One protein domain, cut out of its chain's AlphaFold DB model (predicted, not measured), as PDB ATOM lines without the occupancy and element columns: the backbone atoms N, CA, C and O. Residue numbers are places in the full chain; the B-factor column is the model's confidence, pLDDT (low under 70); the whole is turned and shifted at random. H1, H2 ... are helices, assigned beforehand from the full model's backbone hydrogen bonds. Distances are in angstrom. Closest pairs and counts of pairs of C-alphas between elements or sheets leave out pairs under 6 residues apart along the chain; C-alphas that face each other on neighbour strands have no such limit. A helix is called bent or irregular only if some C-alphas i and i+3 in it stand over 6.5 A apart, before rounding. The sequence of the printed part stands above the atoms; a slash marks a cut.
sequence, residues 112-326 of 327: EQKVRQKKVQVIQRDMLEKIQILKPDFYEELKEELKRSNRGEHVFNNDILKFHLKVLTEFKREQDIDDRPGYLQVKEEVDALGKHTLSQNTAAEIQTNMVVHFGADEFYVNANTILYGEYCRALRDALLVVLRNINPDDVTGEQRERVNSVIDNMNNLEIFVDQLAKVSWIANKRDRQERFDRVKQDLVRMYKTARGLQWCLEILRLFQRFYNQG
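This is residues 112 to 326 of the 327 residues of an uncharacterized protein of Triplophysa tibetana (UniProt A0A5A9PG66). The model is an elongated stack of helices with H5 in its middle: H5, H2, H3 and H9 form a bundle, and H6 folds back along H5 as a helical hairpin. H1 lies along the first part of H5 and extends the body at one end, while H9 makes the other end; H8 runs lengthwise, with short H4 packed on its residues 295 to 298 and short H7 making a corner with it. The printed part has 215 residues with nine named helices, H1 to H9 in chain order, and no named strand; its class is all helix. It is compact, with a radius of gyration of the C-alphas of 19.5 A, and spans 69 by 39 by 27 A.

H1, residues 112 to 132, touches H5, residues 223 to 243, with residues 123 to 131 alone; the closest C-alphas, of Met 127 and Leu 227, are 6.3 A apart, at a shallow tilt of 11 degrees, the same way. H5 is the hub, touching four helices. H2, residues 158 to 174, touches H5 at Val 167 and Arg 236, the closest C-alphas, 6.2 A apart. H2 and H3, residues 183 to 194, form a helical hairpin, closest at the C-alphas of Leu 165 and Gly 194, 4.0 A. H5 and H6, residues 253 to 268, are a hairpin too, opposite ways at 22 degrees, closest at the C-alphas of Ala 238 and Val 259, 5.5 A. H4, residues 200 to 209, touches H8, residues 286 to 305, at a steep tilt of 57 degrees, with the C-alphas of Thr 202 and Val 295 closest at 5.8 A. H7, residues 275 to 282, and H8 touch only at the corner, with the C-alphas of Ile 282 and Arg 288 closest at 5.2 A. H9, residues 309 to 324, touches H3 at a shallow tilt of 4 degrees, opposite ways, with the C-alphas of Val 190 and Ile 315 closest at 6.5 A. Every O i to N i+4 pair is within hydrogen-bond range in H1 and H4 to H9; H2 has 10 of 13 and H3 has 6 of 8.

H1 begins at C-alpha 112 (168.895, 184.171, 129.035) and measures 30.3 A, as does H5; H8 measures 28.4 A, H2 25.3 A. H2 has a kink of 32 degrees near residue 165. H2, H3 and, only just, H4 are irregular: C-alphas 161 and 164 are 7.8 A apart, 185 and 188 7.6 A, 206 and 209 6.6 A. H9 ends at C-alpha 324 (148.731, 122.315, 111.963).

The C-alphas of Glu 112 and Gly 326, 69.1 A apart, are the two farthest apart. The printed part has no cut. The links H1 to H2 and H4 to H5 are long; in them residues 153 to 154 pair antiparallel with 211 to 212. The pLDDT is under 70 at residues 146 to 151, 215 to 216 and 324 to 326.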
ATOM      1  N   GLU A 112     169.974 185.160 129.175       81.00
ATOM      2  CA  GLU A 112     168.895 184.171 129.035       81.00
ATOM      3  C   GLU A 112     169.195 183.160 127.925       81.00
ATOM      4  O   GLU A 112     169.022 181.955 128.125       81.00
ATOM      5  N   GLN A 113     169.730 183.624 126.794       82.31
ATOM      6  CA  GLN A 113     170.108 182.759 125.680       82.31
ATOM      7  C   GLN A 113     171.217 181.772 126.079       82.31
ATOM      8  O   GLN A 113     171.128 180.578 125.794       82.31
ATOM      9  N   LYS A 114     172.226 182.234 126.832       86.62
ATOM     10  CA  LYS A 114     173.297 181.372 127.358       86.62
ATOM     11  C   LYS A 114     172.769 180.328 128.349       86.62
ATOM     12  O   LYS A 114     173.259 179.200 128.372       86.62
ATOM     13  N   VAL A 115     171.774 180.677 129.168       87.88
ATOM     14  CA  VAL A 115     171.121 179.726 130.085       87.88
ATOM     15  C   VAL A 115     170.345 178.663 129.307       87.88
ATOM     16  O   VAL A 115     170.476 177.478 129.615       87.88
ATOM     17  N   ARG A 116     169.578 179.053 128.282       87.50
ATOM     18  CA  ARG A 116     168.839 178.106 127.430       87.50
ATOM     19  C   ARG A 116     169.776 177.165 126.680       87.50
ATOM     20  O   ARG A 116     169.572 175.960 126.740       87.50
ATOM     21  N   GLN A 117     170.863 177.669 126.096       87.94
ATOM     22  CA  GLN A 117     171.876 176.833 125.434       87.94
ATOM     23  C   GLN A 117     172.464 175.768 126.367       87.94
ATOM     24  O   GLN A 117     172.572 174.606 125.986       87.94
ATOM     25  N   LYS A 118     172.784 176.130 127.618       90.25
ATOM     26  CA  LYS A 118     173.243 175.152 128.616       90.25
ATOM     27  C   LYS A 118     172.188 174.079 128.899       90.25
ATOM     28  O   LYS A 118     172.544 172.913 129.031       90.25
ATOM     29  N   LYS A 119     170.903 174.447 128.968       90.00
ATOM     30  CA  LYS A 119     169.811 173.474 129.137       90.00
ATOM     31  C   LYS A 119     169.717 172.519 127.945       90.00
ATOM     32  O   LYS A 119     169.612 171.320 128.171       90.00
ATOM     33  N   VAL A 120     169.818 173.023 126.710       90.69
ATOM     34  CA  VAL A 120     169.841 172.174 125.503       90.69
ATOM     35  C   VAL A 120     170.990 171.169 125.573       90.69
ATOM     36  O   VAL A 120     170.763 169.983 125.376       90.69
ATOM     37  N   GLN A 121     172.200 171.609 125.933       92.00
ATOM     38  CA  GLN A 121     173.367 170.723 126.044       92.00
ATOM     39  C   GLN A 121     173.187 169.619 127.092       92.00
ATOM     40  O   GLN A 121     173.613 168.489 126.869       92.00
ATOM     41  N   VAL A 122     172.561 169.929 128.233       92.75
ATOM     42  CA  VAL A 122     172.257 168.925 129.266       92.75
ATOM     43  C   VAL A 122     171.254 167.898 128.741       92.75
ATOM     44  O   VAL A 122     171.487 166.703 128.890       92.75
ATOM     45  N   ILE A 123     170.181 168.352 128.086       92.25
ATOM     46  CA  ILE A 123     169.162 167.469 127.496       92.25
ATOM     47  C   ILE A 123     169.773 166.598 126.394       92.25
ATOM     48  O   ILE A 123     169.501 165.404 126.329       92.25
ATOM     49  N   GLN A 124     170.632 167.172 125.550       93.12
ATOM     50  CA  GLN A 124     171.314 166.435 124.492       93.12
ATOM     51  C   GLN A 124     172.231 165.362 125.065       93.12
ATOM     52  O   GLN A 124     172.221 164.241 124.573       93.12
ATOM     53  N   ARG A 125     172.993 165.674 126.118       94.00
ATOM     54  CA  ARG A 125     173.850 164.685 126.774       94.00
ATOM     55  C   ARG A 125     173.036 163.523 127.342       94.00
ATOM     56  O   ARG A 125     173.353 162.386 127.028       94.00
ATOM     57  N   ASP A 126     171.976 163.811 128.098       94.44
ATOM     58  CA  ASP A 126     171.087 162.779 128.659       94.44
ATOM     59  C   ASP A 126     170.459 161.905 127.558       94.44
ATOM     60  O   ASP A 126     170.447 160.679 127.658       94.44
ATOM     61  N   MET A 127     169.990 162.522 126.469       94.62
ATOM     62  CA  MET A 127     169.457 161.798 125.315       94.62
ATOM     63  C   MET A 127     170.510 160.877 124.687       94.62
ATOM     64  O   MET A 127     170.225 159.704 124.442       94.62
ATOM     65  N   LEU A 128     171.715 161.393 124.421       94.50
ATOM     66  CA  LEU A 128     172.796 160.625 123.803       94.50
ATOM     67  C   LEU A 128     173.229 159.460 124.693       94.50
ATOM     68  O   LEU A 128     173.276 158.336 124.205       94.50
ATOM     69  N   GLU A 129     173.455 159.694 125.988       95.31
ATOM     70  CA  GLU A 129     173.819 158.648 126.954       95.31
ATOM     71  C   GLU A 129     172.805 157.494 126.937       95.31
ATOM     72  O   GLU A 129     173.186 156.324 126.913       95.31
ATOM     73  N   LYS A 130     171.503 157.802 126.861       96.25
ATOM     74  CA  LYS A 130     170.442 156.785 126.806       96.25
ATOM     75  C   LYS A 130     170.375 156.042 125.475       96.25
ATOM     76  O   LYS A 130     170.100 154.842 125.480       96.25
ATOM     77  N   ILE A 131     170.574 156.713 124.339       94.19
ATOM     78  CA  ILE A 131     170.543 156.059 123.016       94.19
ATOM     79  C   ILE A 131     171.796 155.206 122.806       94.19
ATOM     80  O   ILE A 131     171.709 154.125 122.224       94.19
ATOM     81  N   GLN A 132     172.943 155.641 123.326       95.75
ATOM     82  CA  GLN A 132     174.220 154.943 123.175       95.75
ATOM     83  C   GLN A 132     174.256 153.569 123.855       95.75
ATOM     84  O   GLN A 132     175.038 152.719 123.441       95.75
ATOM     85  N   ILE A 133     173.342 153.302 124.796       94.88
ATOM     86  CA  ILE A 133     173.087 151.951 125.326       94.88
ATOM     87  C   ILE A 133     172.684 150.979 124.204       94.88
ATOM     88  O   ILE A 133     173.079 149.817 124.221       94.88
ATOM     89  N   LEU A 134     171.899 151.443 123.225       91.88
ATOM     90  CA  LEU A 134     171.452 150.644 122.081       91.88
ATOM     91  C   LEU A 134     172.371 150.792 120.866       91.88
ATOM     92  O   LEU A 134     172.566 149.840 120.111       91.88
ATOM     93  N   LYS A 135     172.884 152.003 120.640       92.69
ATOM     94  CA  LYS A 135     173.647 152.369 119.448       92.69
ATOM     95  C   LYS A 135     174.833 153.259 119.841       92.69
ATOM     96  O   LYS A 135     174.685 154.482 119.826       92.69
ATOM     97  N   PRO A 136     175.997 152.669 120.173       92.38
ATOM     98  CA  PRO A 136     177.152 153.390 120.719       92.38
ATOM     99  C   PRO A 136     177.625 154.579 119.872       92.38
ATOM    100  O   PRO A 136     178.003 155.610 120.418       92.38
ATOM    101  N   ASP A 137     177.522 154.472 118.546       92.88
ATOM    102  CA  ASP A 137     177.966 155.514 117.610       92.88
ATOM    103  C   ASP A 137     176.868 156.534 117.257       92.88
ATOM    104  O   ASP A 137     177.002 157.302 116.300       92.88
ATOM    105  N   PHE A 138     175.732 156.530 117.963       92.00
ATOM    106  CA  PHE A 138     174.652 157.470 117.681       92.00
ATOM    107  C   PHE A 138     175.047 158.904 118.045       92.00
ATOM    108  O   PHE A 138     175.528 159.182 119.147       92.00
ATOM    109  N   TYR A 139     174.760 159.823 117.125       90.88
ATOM    110  CA  TYR A 139     174.900 161.252 117.333       90.88
ATOM    111  C   TYR A 139     173.756 161.997 116.653       90.88
ATOM    112  O   TYR A 139     173.502 161.814 115.463       90.88
ATOM    113  N   GLU A 140     173.114 162.883 117.407       88.88
ATOM    114  CA  GLU A 140     172.143 163.836 116.891       88.88
ATOM    115  C   GLU A 140     172.257 165.149 117.672       88.88
ATOM    116  O   GLU A 140     172.422 165.159 118.898       88.88
ATOM    117  N   GLU A 141     172.234 166.268 116.947       88.38
ATOM    118  CA  GLU A 141     172.304 167.602 117.537       88.38
ATOM    119  C   GLU A 141     170.897 168.079 117.897       88.38
ATOM    120  O   GLU A 141     170.026 168.176 117.032       88.38
ATOM    121  N   LEU A 142     170.683 168.435 119.166       85.56
ATOM    122  CA  LEU A 142     169.427 169.041 119.594       85.56
ATOM    123  C   LEU A 142     169.474 170.555 119.448       85.56
ATOM    124  O   LEU A 142     170.478 171.208 119.732       85.56
ATOM    125  N   LYS A 143     168.334 171.128 119.067       83.31
ATOM    126  CA  LYS A 143     168.122 172.576 119.027       83.31
ATOM    127  C   LYS A 143     166.886 172.923 119.834       83.31
ATOM    128  O   LYS A 143     165.978 172.106 119.975       83.31
ATOM    129  N   GLU A 144     166.867 174.135 120.384       79.50
ATOM    130  CA  GLU A 144     165.641 174.669 120.970       79.50
ATOM    131  C   GLU A 144     164.575 174.721 119.881       79.50
ATOM    132  O   GLU A 144     164.760 175.322 118.818       79.50
ATOM    133  N   GLU A 145     163.466 174.047 120.142       72.62
ATOM    134  CA  GLU A 145     162.342 174.036 119.238       72.62
ATOM    135  C   GLU A 145     161.574 175.334 119.490       72.62
ATOM    136  O   GLU A 145     161.235 175.646 120.631       72.62
ATOM    137  N   LEU A 146     161.326 176.122 118.447       62.50
ATOM    138  CA  LEU A 146     160.519 177.352 118.523       62.50
ATOM    139  C   LEU A 146     159.173 177.195 117.809       62.50
ATOM    140  O   LEU A 146     158.261 177.996 118.004       62.50
ATOM    141  N   LYS A 147     159.038 176.149 116.987       61.81
ATOM    142  CA  LYS A 147     157.764 175.735 116.404       61.81
ATOM    143  C   LYS A 147     157.097 174.773 117.380       61.81
ATOM    144  O   LYS A 147     157.747 173.888 117.913       61.81
ATOM    145  N   ARG A 148     155.822 174.991 117.676       68.19
ATOM    146  CA  ARG A 148     155.078 174.215 118.677       68.19
ATOM    147  C   ARG A 148     154.085 173.306 117.973       68.19
ATOM    148  O   ARG A 148     153.519 173.699 116.952       68.19
ATOM    149  N   SER A 149     153.848 172.118 118.523       62.53
ATOM    150  CA  SER A 149     152.725 171.295 118.086       62.53
ATOM    151  C   SER A 149     151.413 172.024 118.385       62.53
ATOM    152  O   SER A 149     151.135 172.378 119.530       62.53
ATOM    153  N   ASN A 150     150.554 172.185 117.373       61.75
ATOM    154  CA  ASN A 150     149.195 172.711 117.577       61.75
ATOM    155  C   ASN A 150     148.378 171.834 118.540       61.75
ATOM    156  O   ASN A 150     147.452 172.311 119.187       61.75
ATOM    157  N   ARG A 151     148.732 170.549 118.646       63.34
ATOM    158  CA  ARG A 151     148.077 169.570 119.521       63.34
ATOM    159  C   ARG A 151     148.620 169.591 120.951       63.34
ATOM    160  O   ARG A 151     148.118 168.845 121.780       63.34
ATOM    161  N   GLY A 152     149.624 170.425 121.226       79.25
ATOM    162  CA  GLY A 152     150.403 170.375 122.455       79.25
ATOM    163  C   GLY A 152     151.409 169.225 122.463       79.25
ATOM    164  O   GLY A 152     151.460 168.394 121.551       79.25
ATOM    165  N   GLU A 153     152.221 169.216 123.511       85.62
ATOM    166  CA  GLU A 153     153.262 168.228 123.760       85.62
ATOM    167  C   GLU A 153     152.747 167.227 124.795       85.62
ATOM    168  O   GLU A 153     152.309 167.600 125.889       85.62
ATOM    169  N   HIS A 154     152.743 165.947 124.439       90.00
ATOM    170  CA  HIS A 154     152.236 164.903 125.319       90.00
ATOM    171  C   HIS A 154     153.280 164.529 126.374       90.00
ATOM    172  O   HIS A 154     154.444 164.314 126.050       90.00
ATOM    173  N   VAL A 155     152.847 164.353 127.625       93.94
ATOM    174  CA  VAL A 155     153.704 163.829 128.701       93.94
ATOM    175  C   VAL A 155     154.151 162.401 128.392       93.94
ATOM    176  O   VAL A 155     155.300 162.051 128.629       93.94
ATOM    177  N   PHE A 156     153.249 161.584 127.849       95.06
ATOM    178  CA  PHE A 156     153.530 160.232 127.375       95.06
ATOM    179  C   PHE A 156     153.393 160.190 125.860       95.06
ATOM    180  O   PHE A 156     152.399 160.679 125.326       95.06
ATOM    181  N   ASN A 157     154.340 159.575 125.154       92.25
ATOM    182  CA  ASN A 157     154.254 159.498 123.700       92.25
ATOM    183  C   ASN A 157     152.982 158.734 123.269       92.25
ATOM    184  O   ASN A 157     152.778 157.574 123.623       92.25
ATOM    185  N   ASN A 158     152.103 159.377 122.499       90.88
ATOM    186  CA  ASN A 158     150.815 158.784 122.135       90.88
ATOM    187  C   ASN A 158     150.943 157.597 121.159       90.88
ATOM    188  O   ASN A 158     150.022 156.780 121.069       90.88
ATOM    189  N   ASP A 159     152.084 157.452 120.476       90.94
ATOM    190  CA  ASP A 159     152.334 156.339 119.561       90.94
ATOM    191  C   ASP A 159     152.462 154.993 120.287       90.94
ATOM    192  O   ASP A 159     152.317 153.952 119.644       90.94
ATOM    193  N   ILE A 160     152.639 154.984 121.614       94.00
ATOM    194  CA  ILE A 160     152.574 153.770 122.448       94.00
ATOM    195  C   ILE A 160     151.279 152.997 122.179       94.00
ATOM    196  O   ILE A 160     151.288 151.775 122.056       94.00
ATOM    197  N   LEU A 161     150.161 153.715 122.022       93.88
ATOM    198  CA  LEU A 161     148.837 153.122 121.817       93.88
ATOM    199  C   LEU A 161     148.716 152.389 120.471       93.88
ATOM    200  O   LEU A 161     147.808 151.582 120.284       93.88
ATOM    201  N   LYS A 162     149.615 152.676 119.526       94.19
ATOM    202  CA  LYS A 162     149.593 152.147 118.157       94.19
ATOM    203  C   LYS A 162     150.795 151.263 117.842       94.19
ATOM    204  O   LYS A 162     150.841 150.696 116.754       94.19
ATOM    205  N   PHE A 163     151.766 151.163 118.748       95.69
ATOM    206  CA  PHE A 163     153.050 150.522 118.481       95.69
ATOM    207  C   PHE A 163     152.882 149.059 118.048       95.69
ATOM    208  O   PHE A 163     153.249 148.719 116.927       95.69
ATOM    209  N   HIS A 164     152.259 148.212 118.874       96.12
ATOM    210  CA  HIS A 164     152.085 146.785 118.561       96.12
ATOM    211  C   HIS A 164     151.232 146.535 117.327       96.12
ATOM    212  O   HIS A 164     151.532 145.614 116.575       96.12
ATOM    213  N   LEU A 165     150.230 147.380 117.071       95.88
ATOM    214  CA  LEU A 165     149.463 147.325 115.831       95.88
ATOM    215  C   LEU A 165     150.377 147.545 114.621       95.88
ATOM    216  O   LEU A 165     150.324 146.763 113.681       95.88
ATOM    217  N   LYS A 166     151.242 148.570 114.656       96.19
ATOM    218  CA  LYS A 166     152.203 148.839 113.574       96.19
ATOM    219  C   LYS A 166     153.149 147.648 113.365       96.19
ATOM    220  O   LYS A 166     153.309 147.218 112.228       96.19
ATOM    221  N   VAL A 167     153.713 147.086 114.443       96.69
ATOM    222  CA  VAL A 167     154.611 145.913 114.365       96.69
ATOM    223  C   VAL A 167     153.894 144.694 113.782       96.69
ATOM    224  O   VAL A 167     154.427 144.024 112.904       96.69
ATOM    225  N   LEU A 168     152.676 144.413 114.244       95.62
ATOM    226  CA  LEU A 168     151.892 143.276 113.773       95.62
ATOM    227  C   LEU A 168     151.514 143.412 112.297       95.62
ATOM    228  O   LEU A 168     151.633 142.448 111.548       95.62
ATOM    229  N   THR A 169     151.077 144.597 111.872       95.25
ATOM    230  CA  THR A 169     150.760 144.872 110.464       95.25
ATOM    231  C   THR A 169     151.988 144.695 109.574       95.25
ATOM    232  O   THR A 169     151.887 144.115 108.497       95.25
ATOM    233  N   GLU A 170     153.157 145.159 110.022       95.44
ATOM    234  CA  GLU A 170     154.419 144.968 109.302       95.44
ATOM    235  C   GLU A 170     154.770 143.487 109.171       95.44
ATOM    236  O   GLU A 170     155.008 143.023 108.060       95.44
ATOM    237  N   PHE A 171     154.700 142.734 110.269       94.69
ATOM    238  CA  PHE A 171     154.934 141.294 110.263       94.69
ATOM    239  C   PHE A 171     153.989 140.543 109.312       94.69
ATOM    240  O   PHE A 171     154.443 139.735 108.504       94.69
ATOM    241  N   LYS A 172     152.681 140.834 109.369       92.06
ATOM    242  CA  LYS A 172     151.677 140.221 108.484       92.06
ATOM    243  C   LYS A 172     151.988 140.458 107.016       92.06
ATOM    244  O   LYS A 172     151.924 139.519 106.230       92.06
ATOM    245  N   ARG A 173     152.365 141.691 106.675       93.00
ATOM    246  CA  ARG A 173     152.752 142.078 105.318       93.00
ATOM    247  C   ARG A 173     154.044 141.391 104.871       93.00
ATOM    248  O   ARG A 173     154.118 140.951 103.742       93.00
ATOM    249  N   GLU A 174     155.063 141.309 105.725       91.62
ATOM    250  CA  GLU A 174     156.347 140.678 105.370       91.62
ATOM    251  C   GLU A 174     156.257 139.162 105.162       91.62
ATOM    252  O   GLU A 174     157.126 138.583 104.518       91.62
ATOM    253  N   GLN A 175     155.266 138.513 105.774       88.69
ATOM    254  CA  GLN A 175     155.072 137.063 105.722       88.69
ATOM    255  C   GLN A 175     153.865 136.651 104.864       88.69
ATOM    256  O   GLN A 175     153.479 135.475 104.890       88.69
ATOM    257  N   ASP A 176     153.262 137.606 104.149       88.25
ATOM    258  CA  ASP A 176     152.058 137.439 103.328       88.25
ATOM    259  C   ASP A 176     150.940 136.686 104.073       88.25
ATOM    260  O   ASP A 176     150.333 135.758 103.548       88.25
ATOM    261  N   ILE A 177     150.717 137.014 105.353       86.31
ATOM    262  CA  ILE A 177     149.825 136.248 106.246       86.31
ATOM    263  C   ILE A 177     148.353 136.418 105.881       86.31
ATOM    264  O   ILE A 177     147.600 135.448 105.964       86.31
ATOM    265  N   ASP A 178     147.945 137.629 105.495       84.94
ATOM    266  CA  ASP A 178     146.533 137.944 105.260       84.94
ATOM    267  C   ASP A 178     145.933 137.119 104.102       84.94
ATOM    268  O   ASP A 178     144.739 136.816 104.128       84.94
ATOM    269  N   ASP A 179     146.767 136.674 103.157       83.56
ATOM    270  CA  ASP A 179     146.368 135.873 101.994       83.56
ATOM    271  C   ASP A 179     146.432 134.353 102.242       83.56
ATOM    272  O   ASP A 179     146.089 133.557 101.361       83.56
ATOM    273  N   ARG A 180     146.871 133.900 103.428       83.19
ATOM    274  CA  ARG A 180     147.068 132.465 103.668       83.19
ATOM    275  C   ARG A 180     145.757 131.718 103.966       83.19
ATOM    276  O   ARG A 180     144.984 132.144 104.834       83.19
ATOM    277  N   PRO A 181     145.532 130.535 103.352       75.25
ATOM    278  CA  PRO A 181     144.369 129.695 103.645       75.25
ATOM    279  C   PRO A 181     144.315 129.288 105.122       75.25
ATOM    280  O   PRO A 181     145.211 128.608 105.601       75.25
ATOM    281  N   GLY A 182     143.266 129.702 105.840       78.75
ATOM    282  CA  GLY A 182     143.062 129.394 107.265       78.75
ATOM    283  C   GLY A 182     143.267 130.580 108.210       78.75
ATOM    284  O   GLY A 182     142.746 130.567 109.323       78.75
ATOM    285  N   TYR A 183     143.935 131.656 107.776       84.81
ATOM    286  CA  TYR A 183     144.150 132.830 108.630       84.81
ATOM    287  C   TYR A 183     142.832 133.494 109.059       84.81
ATOM    288  O   TYR A 183     142.719 133.964 110.191       84.81
ATOM    289  N   LEU A 184     141.795 133.440 108.211       84.38
ATOM    290  CA  LEU A 184     140.458 133.959 108.521       84.38
ATOM    291  C   LEU A 184     139.887 133.408 109.844       84.38
ATOM    292  O   LEU A 184     139.121 134.103 110.503       84.38
ATOM    293  N   GLN A 185     140.291 132.200 110.256       86.44
ATOM    294  CA  GLN A 185     139.824 131.539 111.480       86.44
ATOM    295  C   GLN A 185     140.457 132.119 112.754       86.44
ATOM    296  O   GLN A 185     139.827 132.105 113.804       86.44
ATOM    297  N   VAL A 186     141.686 132.642 112.665       89.00
ATOM    298  CA  VAL A 186     142.430 133.226 113.801       89.00
ATOM    299  C   VAL A 186     142.549 134.748 113.713       89.00
ATOM    300  O   VAL A 186     143.091 135.389 114.614       89.00
ATOM    301  N   LYS A 187     142.042 135.353 112.631       90.06
ATOM    302  CA  LYS A 187     142.190 136.779 112.321       90.06
ATOM    303  C   LYS A 187     141.731 137.681 113.463       90.06
ATOM    304  O   LYS A 187     142.447 138.615 113.807       90.06
ATOM    305  N   GLU A 188     140.571 137.412 114.059       91.19
ATOM    306  CA  GLU A 188     140.034 138.247 115.142       91.19
ATOM    307  C   GLU A 188     140.916 138.212 116.397       91.19
ATOM    308  O   GLU A 188     141.191 139.262 116.986       91.19
ATOM    309  N   GLU A 189     141.416 137.031 116.774       92.88
ATOM    310  CA  GLU A 189     142.332 136.862 117.908       92.88
ATOM    311  C   GLU A 189     143.661 137.586 117.649       92.88
ATOM    312  O   GLU A 189     144.150 138.330 118.501       92.88
ATOM    313  N   VAL A 190     144.211 137.444 116.441       90.94
ATOM    314  CA  VAL A 190     145.452 138.120 116.045       90.94
ATOM    315  C   VAL A 190     145.257 139.643 115.987       90.94
ATOM    316  O   VAL A 190     146.085 140.389 116.508       90.94
ATOM    317  N   ASP A 191     144.157 140.139 115.417       90.25
ATOM    318  CA  ASP A 191     143.837 141.573 115.363       90.25
ATOM    319  C   ASP A 191     143.661 142.172 116.771       90.25
ATOM    320  O   ASP A 191     144.079 143.307 117.030       90.25
ATOM    321  N   ALA A 192     143.098 141.411 117.716       93.06
ATOM    322  CA  ALA A 192     142.996 141.825 119.114       93.06
ATOM    323  C   ALA A 192     144.374 141.984 119.780       93.06
ATOM    324  O   ALA A 192     144.569 142.914 120.570       93.06
ATOM    325  N   LEU A 193     145.353 141.148 119.419       94.38
ATOM    326  CA  LEU A 193     146.733 141.264 119.902       94.38
ATOM    327  C   LEU A 193     147.444 142.523 119.383       94.38
ATOM    328  O   LEU A 193     148.376 142.995 120.032       94.38
ATOM    329  N   GLY A 194     146.986 143.125 118.281       92.38
ATOM    330  CA  GLY A 194     147.489 144.421 117.808       92.38
ATOM    331  C   GLY A 194     147.098 145.607 118.703       92.38
ATOM    332  O   GLY A 194     147.778 146.632 118.707       92.38
ATOM    333  N   LYS A 195     146.021 145.492 119.490       92.81
ATOM    334  CA  LYS A 195     145.543 146.572 120.374       92.81
ATOM    335  C   LYS A 195     146.437 146.702 121.613       92.81
ATOM    336  O   LYS A 195     147.012 145.718 122.070       92.81
ATOM    337  N   HIS A 196     146.536 147.885 122.215       92.88
ATOM    338  CA  HIS A 196     147.150 148.019 123.544       92.88
ATOM    339  C   HIS A 196     146.260 147.388 124.632       92.88
ATOM    340  O   HIS A 196     145.054 147.246 124.444       92.88
ATOM    341  N   THR A 197     146.829 147.059 125.797       95.12
ATOM    342  CA  THR A 197     146.071 146.478 126.932       95.12
ATOM    343  C   THR A 197     145.805 147.464 128.067       95.12
ATOM    344  O   THR A 197     145.325 147.073 129.129       95.12
ATOM    345  N   LEU A 198     146.143 148.741 127.877       93.94
ATOM    346  CA  LEU A 198     145.828 149.792 128.844       93.94
ATOM    347  C   LEU A 198     144.315 149.964 128.999       93.94
ATOM    348  O   LEU A 198     143.567 149.822 128.030       93.94
ATOM    349  N   SER A 199     143.886 150.333 130.208       93.50
ATOM    350  CA  SER A 199     142.495 150.712 130.463       93.50
ATOM    351  C   SER A 199     142.095 151.921 129.609       93.50
ATOM    352  O   SER A 199     142.945 152.733 129.235       93.50
ATOM    353  N   GLN A 200     140.796 152.088 129.344       89.56
ATOM    354  CA  GLN A 200     140.292 153.262 128.617       89.56
ATOM    355  C   GLN A 200     140.684 154.577 129.303       89.56
ATOM    356  O   GLN A 200     141.059 155.531 128.626       89.56
ATOM    357  N   ASN A 201     140.671 154.606 130.639       89.75
ATOM    358  CA  ASN A 201     141.088 155.775 131.410       89.75
ATOM    359  C   ASN A 201     142.571 156.080 131.181       89.75
ATOM    360  O   ASN A 201     142.919 157.207 130.850       89.75
ATOM    361  N   THR A 202     143.442 155.074 131.288       92.56
ATOM    362  CA  THR A 202     144.889 155.230 131.075       92.56
ATOM    363  C   THR A 202     145.199 155.655 129.634       92.56
ATOM    364  O   THR A 202     146.032 156.529 129.407       92.56
ATOM    365  N   ALA A 203     144.497 155.089 128.648       86.50
ATOM    366  CA  ALA A 203     144.644 155.477 127.248       86.50
ATOM    367  C   ALA A 203     144.193 156.926 126.999       86.50
ATOM    368  O   ALA A 203     144.899 157.670 126.324       86.50
ATOM    369  N   ALA A 204     143.074 157.358 127.593       82.38
ATOM    370  CA  ALA A 204     142.612 158.744 127.521       82.38
ATOM    371  C   ALA A 204     143.591 159.717 128.203       82.38
ATOM    372  O   ALA A 204     143.832 160.812 127.699       82.38
ATOM    373  N   GLU A 205     144.218 159.314 129.313       90.00
ATOM    374  CA  GLU A 205     145.271 160.112 129.945       90.00
ATOM    375  C   GLU A 205     146.422 160.398 128.970       90.00
ATOM    376  O   GLU A 205     146.776 161.558 128.764       90.00
ATOM    377  N   ILE A 206     146.933 159.362 128.301       88.44
ATOM    378  CA  ILE A 206     148.015 159.473 127.310       88.44
ATOM    379  C   ILE A 206     147.567 160.274 126.077       88.44
ATOM    380  O   ILE A 206     148.300 161.127 125.569       88.44
ATOM    381  N   GLN A 207     146.364 159.995 125.572       84.50
ATOM    382  CA  GLN A 207     145.883 160.532 124.303       84.50
ATOM    383  C   GLN A 207     145.404 161.984 124.395       84.50
ATOM    384  O   GLN A 207     145.520 162.696 123.399       84.50
ATOM    385  N   THR A 208     144.836 162.421 125.521       78.06
ATOM    386  CA  THR A 208     144.142 163.723 125.586       78.06
ATOM    387  C   THR A 208     144.463 164.552 126.821       78.06
ATOM    388  O   THR A 208     144.579 165.767 126.715       78.06
ATOM    389  N   ASN A 209     144.581 163.945 128.003       79.69
ATOM    390  CA  ASN A 209     144.543 164.721 129.252       79.69
ATOM    391  C   ASN A 209     145.931 165.148 129.750       79.69
ATOM    392  O   ASN A 209     146.069 166.180 130.418       79.69
ATOM    393  N   MET A 210     146.959 164.349 129.461       87.69
ATOM    394  CA  MET A 210     148.340 164.596 129.872       87.69
ATOM    395  C   MET A 210     149.121 165.303 128.764       87.69
ATOM    396  O   MET A 210     150.077 164.763 128.209       87.69
ATOM    397  N   VAL A 211     148.675 166.516 128.435       83.81
ATOM    398  CA  VAL A 211     149.206 167.354 127.352       83.81
ATOM    399  C   VAL A 211     149.534 168.750 127.881       83.81
ATOM    400  O   VAL A 211     148.795 169.302 128.702       83.81
ATOM    401  N   VAL A 212     150.652 169.318 127.429       82.19
ATOM    402  CA  VAL A 212     151.106 170.673 127.762       82.19
ATOM    403  C   VAL A 212     151.120 171.543 126.516       82.19
ATOM    404  O   VAL A 212     151.639 171.153 125.475       82.19
ATOM    405  N   HIS A 213     150.602 172.761 126.645       82.62
ATOM    406  CA  HIS A 213     150.742 173.798 125.631       82.62
ATOM    407  C   HIS A 213     151.750 174.826 126.131       82.62
ATOM    408  O   HIS A 213     151.420 175.674 126.961       82.62
ATOM    409  N   PHE A 214     152.985 174.705 125.652       75.25
ATOM    410  CA  PHE A 214     154.044 175.661 125.949       75.25
ATOM    411  C   PHE A 214     153.770 177.001 125.256       75.25
ATOM    412  O   PHE A 214     153.301 177.035 124.113       75.25
ATOM    413  N   GLY A 215     154.099 178.102 125.930       68.12
ATOM    414  CA  GLY A 215     154.054 179.436 125.329       68.12
ATOM    415  C   GLY A 215     155.007 179.577 124.133       68.12
ATOM    416  O   GLY A 215     155.979 178.829 123.993       68.12
ATOM    417  N   ALA A 216     154.758 180.569 123.272       68.69
ATOM    418  CA  ALA A 216     155.607 180.848 122.106       68.69
ATOM    419  C   ALA A 216     157.050 181.240 122.489       68.69
ATOM    420  O   ALA A 216     157.982 181.023 121.722       68.69
ATOM    421  N   ASP A 217     157.235 181.815 123.676       70.31
ATOM    422  CA  ASP A 217     158.520 182.220 124.244       70.31
ATOM    423  C   ASP A 217     159.058 181.234 125.296       70.31
ATOM    424  O   ASP A 217     160.189 181.391 125.773       70.31
ATOM    425  N   GLU A 218     158.290 180.205 125.650       77.88
ATOM    426  CA  GLU A 218     158.673 179.207 126.645       77.88
ATOM    427  C   GLU A 218     159.717 178.240 126.074       77.88
ATOM    428  O   GLU A 218     159.663 177.856 124.906       77.88
ATOM    429  N   PHE A 219     160.702 177.870 126.893       82.38
ATOM    430  CA  PHE A 219     161.783 176.969 126.492       82.38
ATOM    431  C   PHE A 219     161.260 175.542 126.297       82.38
ATOM    432  O   PHE A 219     160.658 174.982 127.212       82.38
ATOM    433  N   TYR A 220     161.561 174.935 125.150       84.94
ATOM    434  CA  TYR A 220     161.234 173.538 124.869       84.94
ATOM    435  C   TYR A 220     162.224 172.918 123.876       84.94
ATOM    436  O   TYR A 220     162.716 173.582 122.963       84.94
ATOM    437  N   VAL A 221     162.508 171.631 124.067       85.12
ATOM    438  CA  VAL A 221     163.353 170.807 123.198       85.12
ATOM    439  C   VAL A 221     162.677 169.451 123.064       85.12
ATOM    440  O   VAL A 221     162.491 168.762 124.066       85.12
ATOM    441  N   ASN A 222     162.366 169.040 121.839       83.69
ATOM    442  CA  ASN A 222     161.733 167.754 121.567       83.69
ATOM    443  C   ASN A 222     162.764 166.613 121.486       83.69
ATOM    444  O   ASN A 222     162.949 165.970 120.454       83.69
ATOM    445  N   ALA A 223     163.464 166.357 122.593       85.75
ATOM    446  CA  ALA A 223     164.385 165.220 122.690       85.75
ATOM    447  C   ALA A 223     163.639 163.877 122.709       85.75
ATOM    448  O   ALA A 223     164.150 162.856 122.245       85.75
ATOM    449  N   ASN A 224     162.413 163.884 123.240       86.12
ATOM    450  CA  ASN A 224     161.596 162.692 123.412       86.12
ATOM    451  C   ASN A 224     161.275 162.007 122.080       86.12
ATOM    452  O   ASN A 224     161.311 160.785 122.011       86.12
ATOM    453  N   THR A 225     161.007 162.760 121.008       85.25
ATOM    454  CA  THR A 225     160.688 162.160 119.700       85.25
ATOM    455  C   THR A 225     161.844 161.314 119.162       85.25
ATOM    456  O   THR A 225     161.615 160.215 118.658       85.25
ATOM    457  N   ILE A 226     163.082 161.791 119.317       89.25
ATOM    458  CA  ILE A 226     164.296 161.092 118.874       89.25
ATOM    459  C   ILE A 226     164.540 159.872 119.764       89.25
ATOM    460  O   ILE A 226     164.611 158.744 119.277       89.25
ATOM    461  N   LEU A 227     164.583 160.090 121.082       91.00
ATOM    462  CA  LEU A 227     164.840 159.043 122.068       91.00
ATOM    463  C   LEU A 227     163.822 157.899 121.970       91.00
ATOM    464  O   LEU A 227     164.195 156.732 121.845       91.00
ATOM    465  N   TYR A 228     162.530 158.231 121.974       93.69
ATOM    466  CA  TYR A 228     161.454 157.258 121.837       93.69
ATOM    467  C   TYR A 228     161.502 156.542 120.484       93.69
ATOM    468  O   TYR A 228     161.288 155.330 120.425       93.69
ATOM    469  N   GLY A 229     161.821 157.264 119.405       92.88
ATOM    470  CA  GLY A 229     161.947 156.705 118.061       92.88
ATOM    471  C   GLY A 229     163.019 155.619 117.954       92.88
ATOM    472  O   GLY A 229     162.742 154.543 117.418       92.88
ATOM    473  N   GLU A 230     164.214 155.857 118.501       94.75
ATOM    474  CA  GLU A 230     165.316 154.884 118.469       94.75
ATOM    475  C   GLU A 230     164.989 153.619 119.272       94.75
ATOM    476  O   GLU A 230     165.158 152.501 118.778       94.75
ATOM    477  N   TYR A 231     164.432 153.773 120.473       96.62
ATOM    478  CA  TYR A 231     164.018 152.632 121.291       96.62
ATOM    479  C   TYR A 231     162.855 151.853 120.675       96.62
ATOM    480  O   TYR A 231     162.857 150.623 120.701       96.62
ATOM    481  N   CYS A 232     161.885 152.538 120.064       96.50
ATOM    482  CA  CYS A 232     160.807 151.874 119.334       96.50
ATOM    483  C   CYS A 232     161.333 151.087 118.137       96.50
ATOM    484  O   CYS A 232     160.840 149.992 117.875       96.50
ATOM    485  N   ARG A 233     162.339 151.606 117.423       96.62
ATOM    486  CA  ARG A 233     162.990 150.873 116.332       96.62
ATOM    487  C   ARG A 233     163.671 149.612 116.857       96.62
ATOM    488  O   ARG A 233     163.400 148.533 116.344       96.62
ATOM    489  N   ALA A 234     164.463 149.732 117.922       97.19
ATOM    490  CA  ALA A 234     165.138 148.593 118.537       97.19
ATOM    491  C   ALA A 234     164.153 147.529 119.047       97.19
ATOM    492  O   ALA A 234     164.362 146.337 118.816       97.19
ATOM    493  N   LEU A 235     163.062 147.951 119.697       97.81
ATOM    494  CA  LEU A 235     162.028 147.037 120.176       97.81
ATOM    495  C   LEU A 235     161.302 146.367 119.009       97.81
ATOM    496  O   LEU A 235     161.123 145.154 119.031       97.81
ATOM    497  N   ARG A 236     160.914 147.131 117.980       97.81
ATOM    498  CA  ARG A 236     160.276 146.592 116.771       97.81
ATOM    499  C   ARG A 236     161.148 145.505 116.156       97.81
ATOM    500  O   ARG A 236     160.658 144.404 115.935       97.81
ATOM    501  N   ASP A 237     162.424 145.798 115.927       97.12
ATOM    502  CA  ASP A 237     163.353 144.860 115.298       97.12
ATOM    503  C   ASP A 237     163.511 143.586 116.141       97.12
ATOM    504  O   ASP A 237     163.464 142.482 115.603       97.12
ATOM    505  N   ALA A 238     163.627 143.716 117.467       97.75
ATOM    506  CA  ALA A 238     163.706 142.568 118.368       97.75
ATOM    507  C   ALA A 238     162.430 141.704 118.335       97.75
ATOM    508  O   ALA A 238     162.518 140.480 118.245       97.75
ATOM    509  N   LEU A 239     161.248 142.327 118.359       98.00
ATOM    510  CA  LEU A 239     159.966 141.622 118.286       98.00
ATOM    511  C   LEU A 239     159.772 140.925 116.931       98.00
ATOM    512  O   LEU A 239     159.328 139.780 116.895       98.00
ATOM    513  N   LEU A 240     160.125 141.585 115.821       97.06
ATOM    514  CA  LEU A 240     160.033 141.002 114.480       97.06
ATOM    515  C   LEU A 240     160.960 139.797 114.319       97.06
ATOM    516  O   LEU A 240     160.549 138.800 113.734       97.06
ATOM    517  N   VAL A 241     162.177 139.849 114.868       96.31
ATOM    518  CA  VAL A 241     163.084 138.690 114.873       96.31
ATOM    519  C   VAL A 241     162.437 137.493 115.572       96.31
ATOM    520  O   VAL A 241     162.473 136.397 115.026       96.31
ATOM    521  N   VAL A 242     161.790 137.697 116.726       96.75
ATOM    522  CA  VAL A 242     161.067 136.616 117.417       96.75
ATOM    523  C   VAL A 242     159.913 136.092 116.559       96.75
ATOM    524  O   VAL A 242     159.791 134.882 116.384       96.75
ATOM    525  N   LEU A 243     159.081 136.985 116.011       94.81
ATOM    526  CA  LEU A 243     157.900 136.615 115.225       94.81
ATOM    527  C   LEU A 243     158.244 135.849 113.935       94.81
ATOM    528  O   LEU A 243     157.494 134.973 113.514       94.81
ATOM    529  N   ARG A 244     159.393 136.137 113.316       92.94
ATOM    530  CA  ARG A 244     159.845 135.471 112.082       92.94
ATOM    531  C   ARG A 244     160.249 134.007 112.271       92.94
ATOM    532  O   ARG A 244     160.383 133.313 111.272       92.94
ATOM    533  N   ASN A 245     160.392 133.518 113.506       90.31
ATOM    534  CA  ASN A 245     160.605 132.086 113.738       90.31
ATOM    535  C   ASN A 245     159.386 131.243 113.330       90.31
ATOM    536  O   ASN A 245     159.555 130.077 113.002       90.31
ATOM    537  N   ILE A 246     158.173 131.823 113.320       83.25
ATOM    538  CA  ILE A 246     156.879 131.159 113.054       83.25
ATOM    539  C   ILE A 246     156.503 130.087 114.096       83.25
ATOM    540  O   ILE A 246     155.386 130.107 114.616       83.25
ATOM    541  N   ASN A 247     157.427 129.202 114.455       84.25
ATOM    542  CA  ASN A 247     157.306 128.234 115.531       84.25
ATOM    543  C   ASN A 247     157.833 128.831 116.854       84.25
ATOM    544  O   ASN A 247     158.967 129.317 116.902       84.25
ATOM    545  N   PRO A 248     157.047 128.811 117.949       87.50
ATOM    546  CA  PRO A 248     157.497 129.326 119.243       87.50
ATOM    547  C   PRO A 248     158.705 128.582 119.835       87.50
ATOM    548  O   PRO A 248     159.428 129.177 120.642       87.50
ATOM    549  N   ASP A 249     158.926 127.320 119.454       88.44
ATOM    550  CA  ASP A 249     160.020 126.494 119.982       88.44
ATOM    551  C   ASP A 249     161.388 126.867 119.387       88.44
ATOM    552  O   ASP A 249     162.417 126.644 120.023       88.44
ATOM    553  N   ASP A 250     161.402 127.535 118.229       90.88
ATOM    554  CA  ASP A 250     162.629 127.983 117.555       90.88
ATOM    555  C   ASP A 250     163.173 129.307 118.139       90.88
ATOM    556  O   ASP A 250     164.274 129.754 117.815       90.88
ATOM    557  N   VAL A 251     162.424 129.943 119.050       93.88
ATOM    558  CA  VAL A 251     162.808 131.214 119.679       93.88
ATOM    559  C   VAL A 251     163.940 131.009 120.693       93.88
ATOM    560  O   VAL A 251     163.720 130.510 121.806       93.88
ATOM    561  N   THR A 252     165.136 131.490 120.346       95.38
ATOM    562  CA  THR A 252     166.366 131.308 121.134       95.38
ATOM    563  C   THR A 252     166.403 132.150 122.416       95.38
ATOM    564  O   THR A 252     165.704 133.157 122.550       95.38
ATOM    565  N   GLY A 253     167.263 131.767 123.369       95.56
ATOM    566  CA  GLY A 253     167.507 132.542 124.593       95.56
ATOM    567  C   GLY A 253     167.964 133.979 124.313       95.56
ATOM    568  O   GLY A 253     167.414 134.916 124.884       95.56
ATOM    569  N   GLU A 254     168.872 134.164 123.354       96.19
ATOM    570  CA  GLU A 254     169.383 135.483 122.951       96.19
ATOM    571  C   GLU A 254     168.269 136.408 122.432       96.19
ATOM    572  O   GLU A 254     168.192 137.580 122.800       96.19
ATOM    573  N   GLN A 255     167.346 135.885 121.617       96.44
ATOM    574  CA  GLN A 255     166.213 136.664 121.107       96.44
ATOM    575  C   GLN A 255     165.277 137.112 122.242       96.44
ATOM    576  O   GLN A 255     164.792 138.247 122.247       96.44
ATOM    577  N   ARG A 256     165.053 136.235 123.232       95.69
ATOM    578  CA  ARG A 256     164.245 136.529 124.427       95.69
ATOM    579  C   ARG A 256     164.898 137.616 125.274       95.69
ATOM    580  O   ARG A 256     164.236 138.585 125.646       95.69
ATOM    581  N   GLU A 257     166.192 137.473 125.543       96.44
ATOM    582  CA  GLU A 257     166.983 138.447 126.295       96.44
ATOM    583  C   GLU A 257     167.015 139.807 125.603       96.44
ATOM    584  O   GLU A 257     166.842 140.828 126.264       96.44
ATOM    585  N   ARG A 258     167.137 139.843 124.271       96.50
ATOM    586  CA  ARG A 258     167.127 141.093 123.506       96.50
ATOM    587  C   ARG A 258     165.819 141.869 123.669       96.50
ATOM    588  O   ARG A 258     165.866 143.070 123.930       96.50
ATOM    589  N   VAL A 259     164.659 141.213 123.547       97.25
ATOM    590  CA  VAL A 259     163.351 141.868 123.762       97.25
ATOM    591  C   VAL A 259     163.242 142.402 125.191       97.25
ATOM    592  O   VAL A 259     162.874 143.561 125.390       97.25
ATOM    593  N   ASN A 260     163.595 141.577 126.179       96.88
ATOM    594  CA  ASN A 260     163.504 141.950 127.589       96.88
ATOM    595  C   ASN A 260     164.440 143.114 127.934       96.88
ATOM    596  O   ASN A 260     164.001 144.069 128.564       96.88
ATOM    597  N   SER A 261     165.684 143.086 127.449       96.62
ATOM    598  CA  SER A 261     166.677 144.144 127.666       96.62
ATOM    599  C   SER A 261     166.201 145.494 127.125       96.62
ATOM    600  O   SER A 261     166.251 146.501 127.833       96.62
ATOM    601  N   VAL A 262     165.644 145.529 125.905       97.38
ATOM    602  CA  VAL A 262     165.092 146.775 125.348       97.38
ATOM    603  C   VAL A 262     163.921 147.281 126.196       97.38
ATOM    604  O   VAL A 262     163.884 148.465 126.527       97.38
ATOM    605  N   ILE A 263     162.993 146.406 126.595       97.44
ATOM    606  CA  ILE A 263     161.837 146.779 127.427       97.44
ATOM    607  C   ILE A 263     162.266 147.281 128.808       97.44
ATOM    608  O   ILE A 263     161.731 148.278 129.298       97.44
ATOM    609  N   ASP A 264     163.220 146.611 129.447       96.88
ATOM    610  CA  ASP A 264     163.724 147.017 130.753       96.88
ATOM    611  C   ASP A 264     164.426 148.370 130.667       96.88
ATOM    612  O   ASP A 264     164.141 149.242 131.487       96.88
ATOM    613  N   ASN A 265     165.228 148.614 129.629       96.88
ATOM    614  CA  ASN A 265     165.810 149.934 129.391       96.88
ATOM    615  C   ASN A 265     164.726 150.998 129.148       96.88
ATOM    616  O   ASN A 265     164.778 152.064 129.762       96.88
ATOM    617  N   MET A 266     163.697 150.706 128.338       96.75
ATOM    618  CA  MET A 266     162.573 151.629 128.120       96.75
ATOM    619  C   MET A 266     161.869 152.015 129.424       96.75
ATOM    620  O   MET A 266     161.561 153.188 129.642       96.75
ATOM    621  N   ASN A 267     161.634 151.036 130.298       96.19
ATOM    622  CA  ASN A 267     160.961 151.233 131.578       96.19
ATOM    623  C   ASN A 267     161.838 151.973 132.596       96.19
ATOM    624  O   ASN A 267     161.360 152.896 133.258       96.19
ATOM    625  N   ASN A 268     163.105 151.576 132.720       95.50
ATOM    626  CA  ASN A 268     164.040 152.124 133.704       95.50
ATOM    627  C   ASN A 268     164.420 153.574 133.383       95.50
ATOM    628  O   ASN A 268     164.570 154.384 134.294       95.50
ATOM    629  N   LEU A 269     164.535 153.904 132.096       95.00
ATOM    630  CA  LEU A 269     164.936 155.231 131.626       95.00
ATOM    631  C   LEU A 269     163.745 156.145 131.296       95.00
ATOM    632  O   LEU A 269     163.955 157.273 130.853       95.00
ATOM    633  N   GLU A 270     162.509 155.673 131.516       95.06
ATOM    634  CA  GLU A 270     161.260 156.381 131.192       95.06
ATOM    635  C   GLU A 270     161.193 156.855 129.728       95.06
ATOM    636  O   GLU A 270     160.760 157.969 129.446       95.06
ATOM    637  N   ILE A 271     161.613 156.019 128.775       95.06
ATOM    638  CA  ILE A 271     161.784 156.415 127.364       95.06
ATOM    639  C   ILE A 271     160.485 156.895 126.700       95.06
ATOM    640  O   ILE A 271     160.506 157.668 125.752       95.06
ATOM    641  N   PHE A 272     159.337 156.443 127.195       93.81
ATOM    642  CA  PHE A 272     158.022 156.859 126.713       93.81
ATOM    643  C   PHE A 272     157.567 158.238 127.225       93.81
ATOM    644  O   PHE A 272     156.451 158.655 126.905       93.81
ATOM    645  N   VAL A 273     158.377 158.923 128.039       95.12
ATOM    646  CA  VAL A 273     158.016 160.169 128.718       95.12
ATOM    647  C   VAL A 273     158.778 161.360 128.153       95.12
ATOM    648  O   VAL A 273     160.008 161.406 128.196       95.12
ATOM    649  N   ASP A 274     158.042 162.398 127.768       93.88
ATOM    650  CA  ASP A 274     158.630 163.717 127.575       93.88
ATOM    651  C   ASP A 274     158.866 164.383 128.936       93.88
ATOM    652  O   ASP A 274     157.928 164.780 129.633       93.88
ATOM    653  N   GLN A 275     160.132 164.491 129.341       91.06
ATOM    654  CA  GLN A 275     160.489 165.003 130.665       91.06
ATOM    655  C   GLN A 275     160.175 166.497 130.832       91.06
ATOM    656  O   GLN A 275     159.822 166.918 131.935       91.06
ATOM    657  N   LEU A 276     160.249 167.303 129.765       89.75
ATOM    658  CA  LEU A 276     159.892 168.721 129.845       89.75
ATOM    659  C   LEU A 276     158.378 168.877 129.984       89.75
ATOM    660  O   LEU A 276     157.916 169.592 130.877       89.75
ATOM    661  N   ALA A 277     157.601 168.159 129.168       89.81
ATOM    662  CA  ALA A 277     156.147 168.155 129.280       89.81
ATOM    663  C   ALA A 277     155.696 167.589 130.634       89.81
ATOM    664  O   ALA A 277     154.807 168.155 131.261       89.81
ATOM    665  N   LYS A 278     156.337 166.534 131.155       93.75
ATOM    666  CA  LYS A 278     156.076 165.986 132.499       93.75
ATOM    667  C   LYS A 278     156.226 167.050 133.582       93.75
ATOM    668  O   LYS A 278     155.303 167.246 134.371       93.75
ATOM    669  N   VAL A 279     157.374 167.729 133.630       88.56
ATOM    670  CA  VAL A 279     157.661 168.739 134.662       88.56
ATOM    671  C   VAL A 279     156.644 169.880 134.592       88.56
ATOM    672  O   VAL A 279     156.045 170.225 135.615       88.56
ATOM    673  N   SER A 280     156.385 170.409 133.392       86.25
ATOM    674  CA  SER A 280     155.406 171.484 133.192       86.25
ATOM    675  C   SER A 280     153.968 171.041 133.467       86.25
ATOM    676  O   SER A 280     153.183 171.807 134.027       86.25
ATOM    677  N   TRP A 281     153.600 169.803 133.131       89.00
ATOM    678  CA  TRP A 281     152.259 169.288 133.387       89.00
ATOM    679  C   TRP A 281     152.025 169.062 134.876       89.00
ATOM    680  O   TRP A 281     150.995 169.489 135.394       89.00
ATOM    681  N   ILE A 282     152.964 168.435 135.590       87.62
ATOM    682  CA  ILE A 282     152.826 168.185 137.029       87.62
ATOM    683  C   ILE A 282     152.785 169.509 137.791       87.62
ATOM    684  O   ILE A 282     151.897 169.687 138.624       87.62
ATOM    685  N   ALA A 283     153.682 170.454 137.482       88.06
ATOM    686  CA  ALA A 283     153.716 171.794 138.080       88.06
ATOM    687  C   ALA A 283     153.601 171.787 139.621       88.06
ATOM    688  O   ALA A 283     152.872 172.591 140.202       88.06
ATOM    689  N   ASN A 284     154.283 170.841 140.280       80.00
ATOM    690  CA  ASN A 284     154.241 170.601 141.731       80.00
ATOM    691  C   ASN A 284     152.843 170.299 142.310       80.00
ATOM    692  O   ASN A 284     152.610 170.466 143.507       80.00
ATOM    693  N   LYS A 285     151.900 169.840 141.483       81.62
ATOM    694  CA  LYS A 285     150.563 169.434 141.921       81.62
ATOM    695  C   LYS A 285     150.542 167.947 142.250       81.62
ATOM    696  O   LYS A 285     150.797 167.104 141.389       81.62
ATOM    697  N   ARG A 286     150.204 167.628 143.500       90.19
ATOM    698  CA  ARG A 286     150.201 166.254 144.017       90.19
ATOM    699  C   ARG A 286     149.248 165.330 143.255       90.19
ATOM    700  O   ARG A 286     149.637 164.222 142.910       90.19
ATOM    701  N   ASP A 287     148.043 165.792 142.932       90.75
ATOM    702  CA  ASP A 287     147.055 165.013 142.173       90.75
ATOM    703  C   ASP A 287     147.565 164.632 140.775       90.75
ATOM    704  O   ASP A 287     147.316 163.530 140.284       90.75
ATOM    705  N   ARG A 288     148.326 165.532 140.140       89.69
ATOM    706  CA  ARG A 288     148.952 165.289 138.839       89.69
ATOM    707  C   ARG A 288     150.114 164.314 138.954       89.69
ATOM    708  O   ARG A 288     150.196 163.397 138.144       89.69
ATOM    709  N   GLN A 289     150.955 164.449 139.977       93.81
ATOM    710  CA  GLN A 289     152.016 163.477 140.253       93.81
ATOM    711  C   GLN A 289     151.440 162.063 140.428       93.81
ATOM    712  O   GLN A 289     151.849 161.139 139.732       93.81
ATOM    713  N   GLU A 290     150.407 161.910 141.259       95.44
ATOM    714  CA  GLU A 290     149.754 160.616 141.491       95.44
ATOM    715  C   GLU A 290     149.115 160.042 140.213       95.44
ATOM    716  O   GLU A 290     149.137 158.832 139.995       95.44
ATOM    717  N   ARG A 291     148.555 160.893 139.340       96.38
ATOM    718  CA  ARG A 291     148.051 160.470 138.020       96.38
ATOM    719  C   ARG A 291     149.172 159.995 137.104       96.38
ATOM    720  O   ARG A 291     149.034 158.932 136.503       96.38
ATOM    721  N   PHE A 292     150.267 160.748 137.023       97.69
ATOM    722  CA  PHE A 292     151.440 160.373 136.238       97.69
ATOM    723  C   PHE A 292     151.989 159.015 136.680       97.69
ATOM    724  O   PHE A 292     152.185 158.135 135.842       97.69
ATOM    725  N   ASP A 293     152.164 158.817 137.986       97.88
ATOM    726  CA  ASP A 293     152.724 157.580 138.530       97.88
ATOM    727  C   ASP A 293     151.833 156.369 138.229       97.88
ATOM    728  O   ASP A 293     152.345 155.309 137.865       97.88
ATOM    729  N   ARG A 294     150.502 156.525 138.283       97.94
ATOM    730  CA  ARG A 294     149.563 155.466 137.876       97.94
ATOM    731  C   ARG A 294     149.697 155.104 136.398       97.94
ATOM    732  O   ARG A 294     149.841 153.927 136.076       97.94
ATOM    733  N   VAL A 295     149.693 156.097 135.505       97.88
ATOM    734  CA  VAL A 295     149.833 155.854 134.057       97.88
ATOM    735  C   VAL A 295     151.175 155.190 133.752       97.88
ATOM    736  O   VAL A 295     151.225 154.212 133.007       97.88
ATOM    737  N   LYS A 296     152.258 155.654 134.387       97.75
ATOM    738  CA  LYS A 296     153.585 155.042 134.271       97.75
ATOM    739  C   LYS A 296     153.572 153.578 134.720       97.75
ATOM    740  O   LYS A 296     154.101 152.725 134.014       97.75
ATOM    741  N   GLN A 297     152.980 153.269 135.872       97.81
ATOM    742  CA  GLN A 297     152.902 151.893 136.376       97.81
ATOM    743  C   GLN A 297     152.128 150.970 135.430       97.81
ATOM    744  O   GLN A 297     152.565 149.844 135.184       97.81
ATOM    745  N   ASP A 298     151.015 151.441 134.868       97.38
ATOM    746  CA  ASP A 298     150.235 150.676 133.896       97.38
ATOM    747  C   ASP A 298     151.020 150.419 132.602       97.38
ATOM    748  O   ASP A 298     150.978 149.308 132.074       97.38
ATOM    749  N   LEU A 299     151.781 151.409 132.120       96.19
ATOM    750  CA  LEU A 299     152.661 151.264 130.958       96.19
ATOM    751  C   LEU A 299     153.764 150.232 131.193       96.19
ATOM    752  O   LEU A 299     153.942 149.322 130.381       96.19
ATOM    753  N   VAL A 300     154.461 150.330 132.329       96.69
ATOM    754  CA  VAL A 300     155.503 149.367 132.713       96.69
ATOM    755  C   VAL A 300     154.919 147.958 132.796       96.69
ATOM    756  O   VAL A 300     155.499 147.015 132.258       96.69
ATOM    757  N   ARG A 301     153.747 147.805 133.427       96.62
ATOM    758  CA  ARG A 301     153.058 146.514 133.519       96.62
ATOM    759  C   ARG A 301     152.709 145.979 132.133       96.62
ATOM    760  O   ARG A 301     153.037 144.834 131.851       96.62
ATOM    761  N   MET A 302     152.102 146.799 131.270       95.75
ATOM    762  CA  MET A 302     151.729 146.408 129.909       95.75
ATOM    763  C   MET A 302     152.924 145.822 129.153       95.75
ATOM    764  O   MET A 302     152.822 144.705 128.645       95.75
ATOM    765  N   TYR A 303     154.052 146.537 129.100       94.81
ATOM    766  CA  TYR A 303     155.235 146.056 128.384       94.81
ATOM    767  C   TYR A 303     155.835 144.795 129.013       94.81
ATOM    768  O   TYR A 303     156.242 143.897 128.281       94.81
ATOM    769  N   LYS A 304     155.856 144.682 130.347       92.56
ATOM    770  CA  LYS A 304     156.420 143.504 131.025       92.56
ATOM    771  C   LYS A 304     155.566 142.246 130.892       92.56
ATOM    772  O   LYS A 304     156.126 141.156 130.853       92.56
ATOM    773  N   THR A 305     154.239 142.367 130.854       89.56
ATOM    774  CA  THR A 305     153.353 141.195 130.957       89.56
ATOM    775  C   THR A 305     152.636 140.850 129.660       89.56
ATOM    776  O   THR A 305     152.615 139.689 129.271       89.56
ATOM    777  N   ALA A 306     152.042 141.837 128.992       89.50
ATOM    778  CA  ALA A 306     151.087 141.594 127.912       89.50
ATOM    779  C   ALA A 306     151.608 141.999 126.533       89.50
ATOM    780  O   ALA A 306     151.029 141.618 125.519       89.50
ATOM    781  N   ARG A 307     152.650 142.830 126.476       93.00
ATOM    782  CA  ARG A 307     153.122 143.496 125.255       93.00
ATOM    783  C   ARG A 307     154.653 143.465 125.115       93.00
ATOM    784  O   ARG A 307     155.242 144.318 124.456       93.00
ATOM    785  N   GLY A 308     155.271 142.452 125.723       92.19
ATOM    786  CA  GLY A 308     156.683 142.092 125.568       92.19
ATOM    787  C   GLY A 308     156.858 140.745 124.868       92.19
ATOM    788  O   GLY A 308     156.113 140.428 123.948       92.19
ATOM    789  N   LEU A 309     157.798 139.910 125.317       94.00
ATOM    790  CA  LEU A 309     158.055 138.596 124.709       94.00
ATOM    791  C   LEU A 309     156.803 137.701 124.636       94.00
ATOM    792  O   LEU A 309     156.561 137.048 123.624       94.00
ATOM    793  N   GLN A 310     155.996 137.686 125.699       93.25
ATOM    794  CA  GLN A 310     154.794 136.854 125.777       93.25
ATOM    795  C   GLN A 310     153.798 137.151 124.647       93.25
ATOM    796  O   GLN A 310     153.181 136.229 124.122       93.25
ATOM    797  N   TRP A 311     153.703 138.414 124.220       96.69
ATOM    798  CA  TRP A 311     152.869 138.819 123.089       96.69
ATOM    799  C   TRP A 311     153.301 138.140 121.785       96.69
ATOM    800  O   TRP A 311     152.458 137.616 121.062       96.69
ATOM    801  N   CYS A 312     154.611 138.071 121.513       96.12
ATOM    802  CA  CYS A 312     155.118 137.334 120.357       96.12
ATOM    803  C   CYS A 312     154.750 135.850 120.444       96.12
ATOM    804  O   CYS A 312     154.270 135.278 119.473       96.12
ATOM    805  N   LEU A 313     154.940 135.228 121.610       94.19
ATOM    806  CA  LEU A 313     154.656 133.803 121.796       94.19
ATOM    807  C   LEU A 313     153.167 133.477 121.627       94.19
ATOM    808  O   LEU A 313     152.829 132.420 121.102       94.19
ATOM    809  N   GLU A 314     152.267 134.361 122.053       94.62
ATOM    810  CA  GLU A 314     150.825 134.212 121.825       94.62
ATOM    811  C   GLU A 314     150.476 134.256 120.337       94.62
ATOM    812  O   GLU A 314     149.760 133.377 119.860       94.62
ATOM    813  N   ILE A 315     151.050 135.205 119.594       94.19
ATOM    814  CA  ILE A 315     150.893 135.282 118.138       94.19
ATOM    815  C   ILE A 315     151.397 133.996 117.465       94.19
ATOM    816  O   ILE A 315     150.687 133.404 116.652       94.19
ATOM    817  N   LEU A 316     152.592 133.522 117.832       92.38
ATOM    818  CA  LEU A 316     153.184 132.315 117.246       92.38
ATOM    819  C   LEU A 316     152.355 131.061 117.532       92.38
ATOM    820  O   LEU A 316     152.159 130.242 116.639       92.38
ATOM    821  N   ARG A 317     151.786 130.924 118.736       91.25
ATOM    822  CA  ARG A 317     150.879 129.808 119.064       91.25
ATOM    823  C   ARG A 317     149.607 129.826 118.217       91.25
ATOM    824  O   ARG A 317     149.140 128.763 117.812       91.25
ATOM    825  N   LEU A 318     149.041 131.004 117.944       90.00
ATOM    826  CA  LEU A 318     147.887 131.125 117.045       90.00
ATOM    827  C   LEU A 318     148.257 130.717 115.617       90.00
ATOM    828  O   LEU A 318     147.501 129.983 114.980       90.00
ATOM    829  N   PHE A 319     149.440 131.103 115.137       84.69
ATOM    830  CA  PHE A 319     149.903 130.662 113.823       84.69
ATOM    831  C   PHE A 319     150.237 129.173 113.768       84.69
ATOM    832  O   PHE A 319     149.932 128.524 112.776       84.69
ATOM    833  N   GLN A 320     150.766 128.587 114.836       82.62
ATOM    834  CA  GLN A 320     150.990 127.145 114.896       82.62
ATOM    835  C   GLN A 320     149.676 126.356 114.777       82.62
ATOM    836  O   GLN A 320     149.627 125.357 114.061       82.62
ATOM    837  N   ARG A 321     148.585 126.822 115.409       78.38
ATOM    838  CA  ARG A 321     147.241 126.238 115.212       78.38
ATOM    839  C   ARG A 321     146.814 126.309 113.747       78.38
ATOM    840  O   ARG A 321     146.324 125.320 113.217       78.38
ATOM    841  N   PHE A 322     147.055 127.450 113.110       72.94
ATOM    842  CA  PHE A 322     146.796 127.674 111.689       72.94
ATOM    843  C   PHE A 322     147.581 126.703 110.779       72.94
ATOM    844  O   PHE A 322     146.982 126.096 109.897       72.94
ATOM    845  N   TYR A 323     148.883 126.488 111.014       70.25
ATOM    846  CA  TYR A 323     149.703 125.586 110.187       70.25
ATOM    847  C   TYR A 323     149.385 124.102 110.407       70.25
ATOM    848  O   TYR A 323     149.433 123.322 109.459       70.25
ATOM    849  N   ASN A 324     149.028 123.710 111.631       65.44
ATOM    850  CA  ASN A 324     148.731 122.315 111.963       65.44
ATOM    851  C   ASN A 324     147.319 121.870 111.541       65.44
ATOM    852  O   ASN A 324     147.046 120.676 111.534       65.44
ATOM    853  N   GLN A 325     146.414 122.802 111.224       56.75
ATOM    854  CA  GLN A 325     145.049 122.503 110.761       56.75
ATOM    855  C   GLN A 325     144.918 122.460 109.227       56.75
ATOM    856  O   GLN A 325     143.848 122.134 108.719       56.75
ATOM    857  N   GLY A 326     145.986 122.802 108.497       50.72
ATOM    858  CA  GLY A 326     146.064 122.740 107.033       50.72
ATOM    859  C   GLY A 326     146.817 121.523 106.477       50.72
ATOM    860  O   GLY A 326     147.043 121.477 105.268       50.72
TER     861      GLY A 326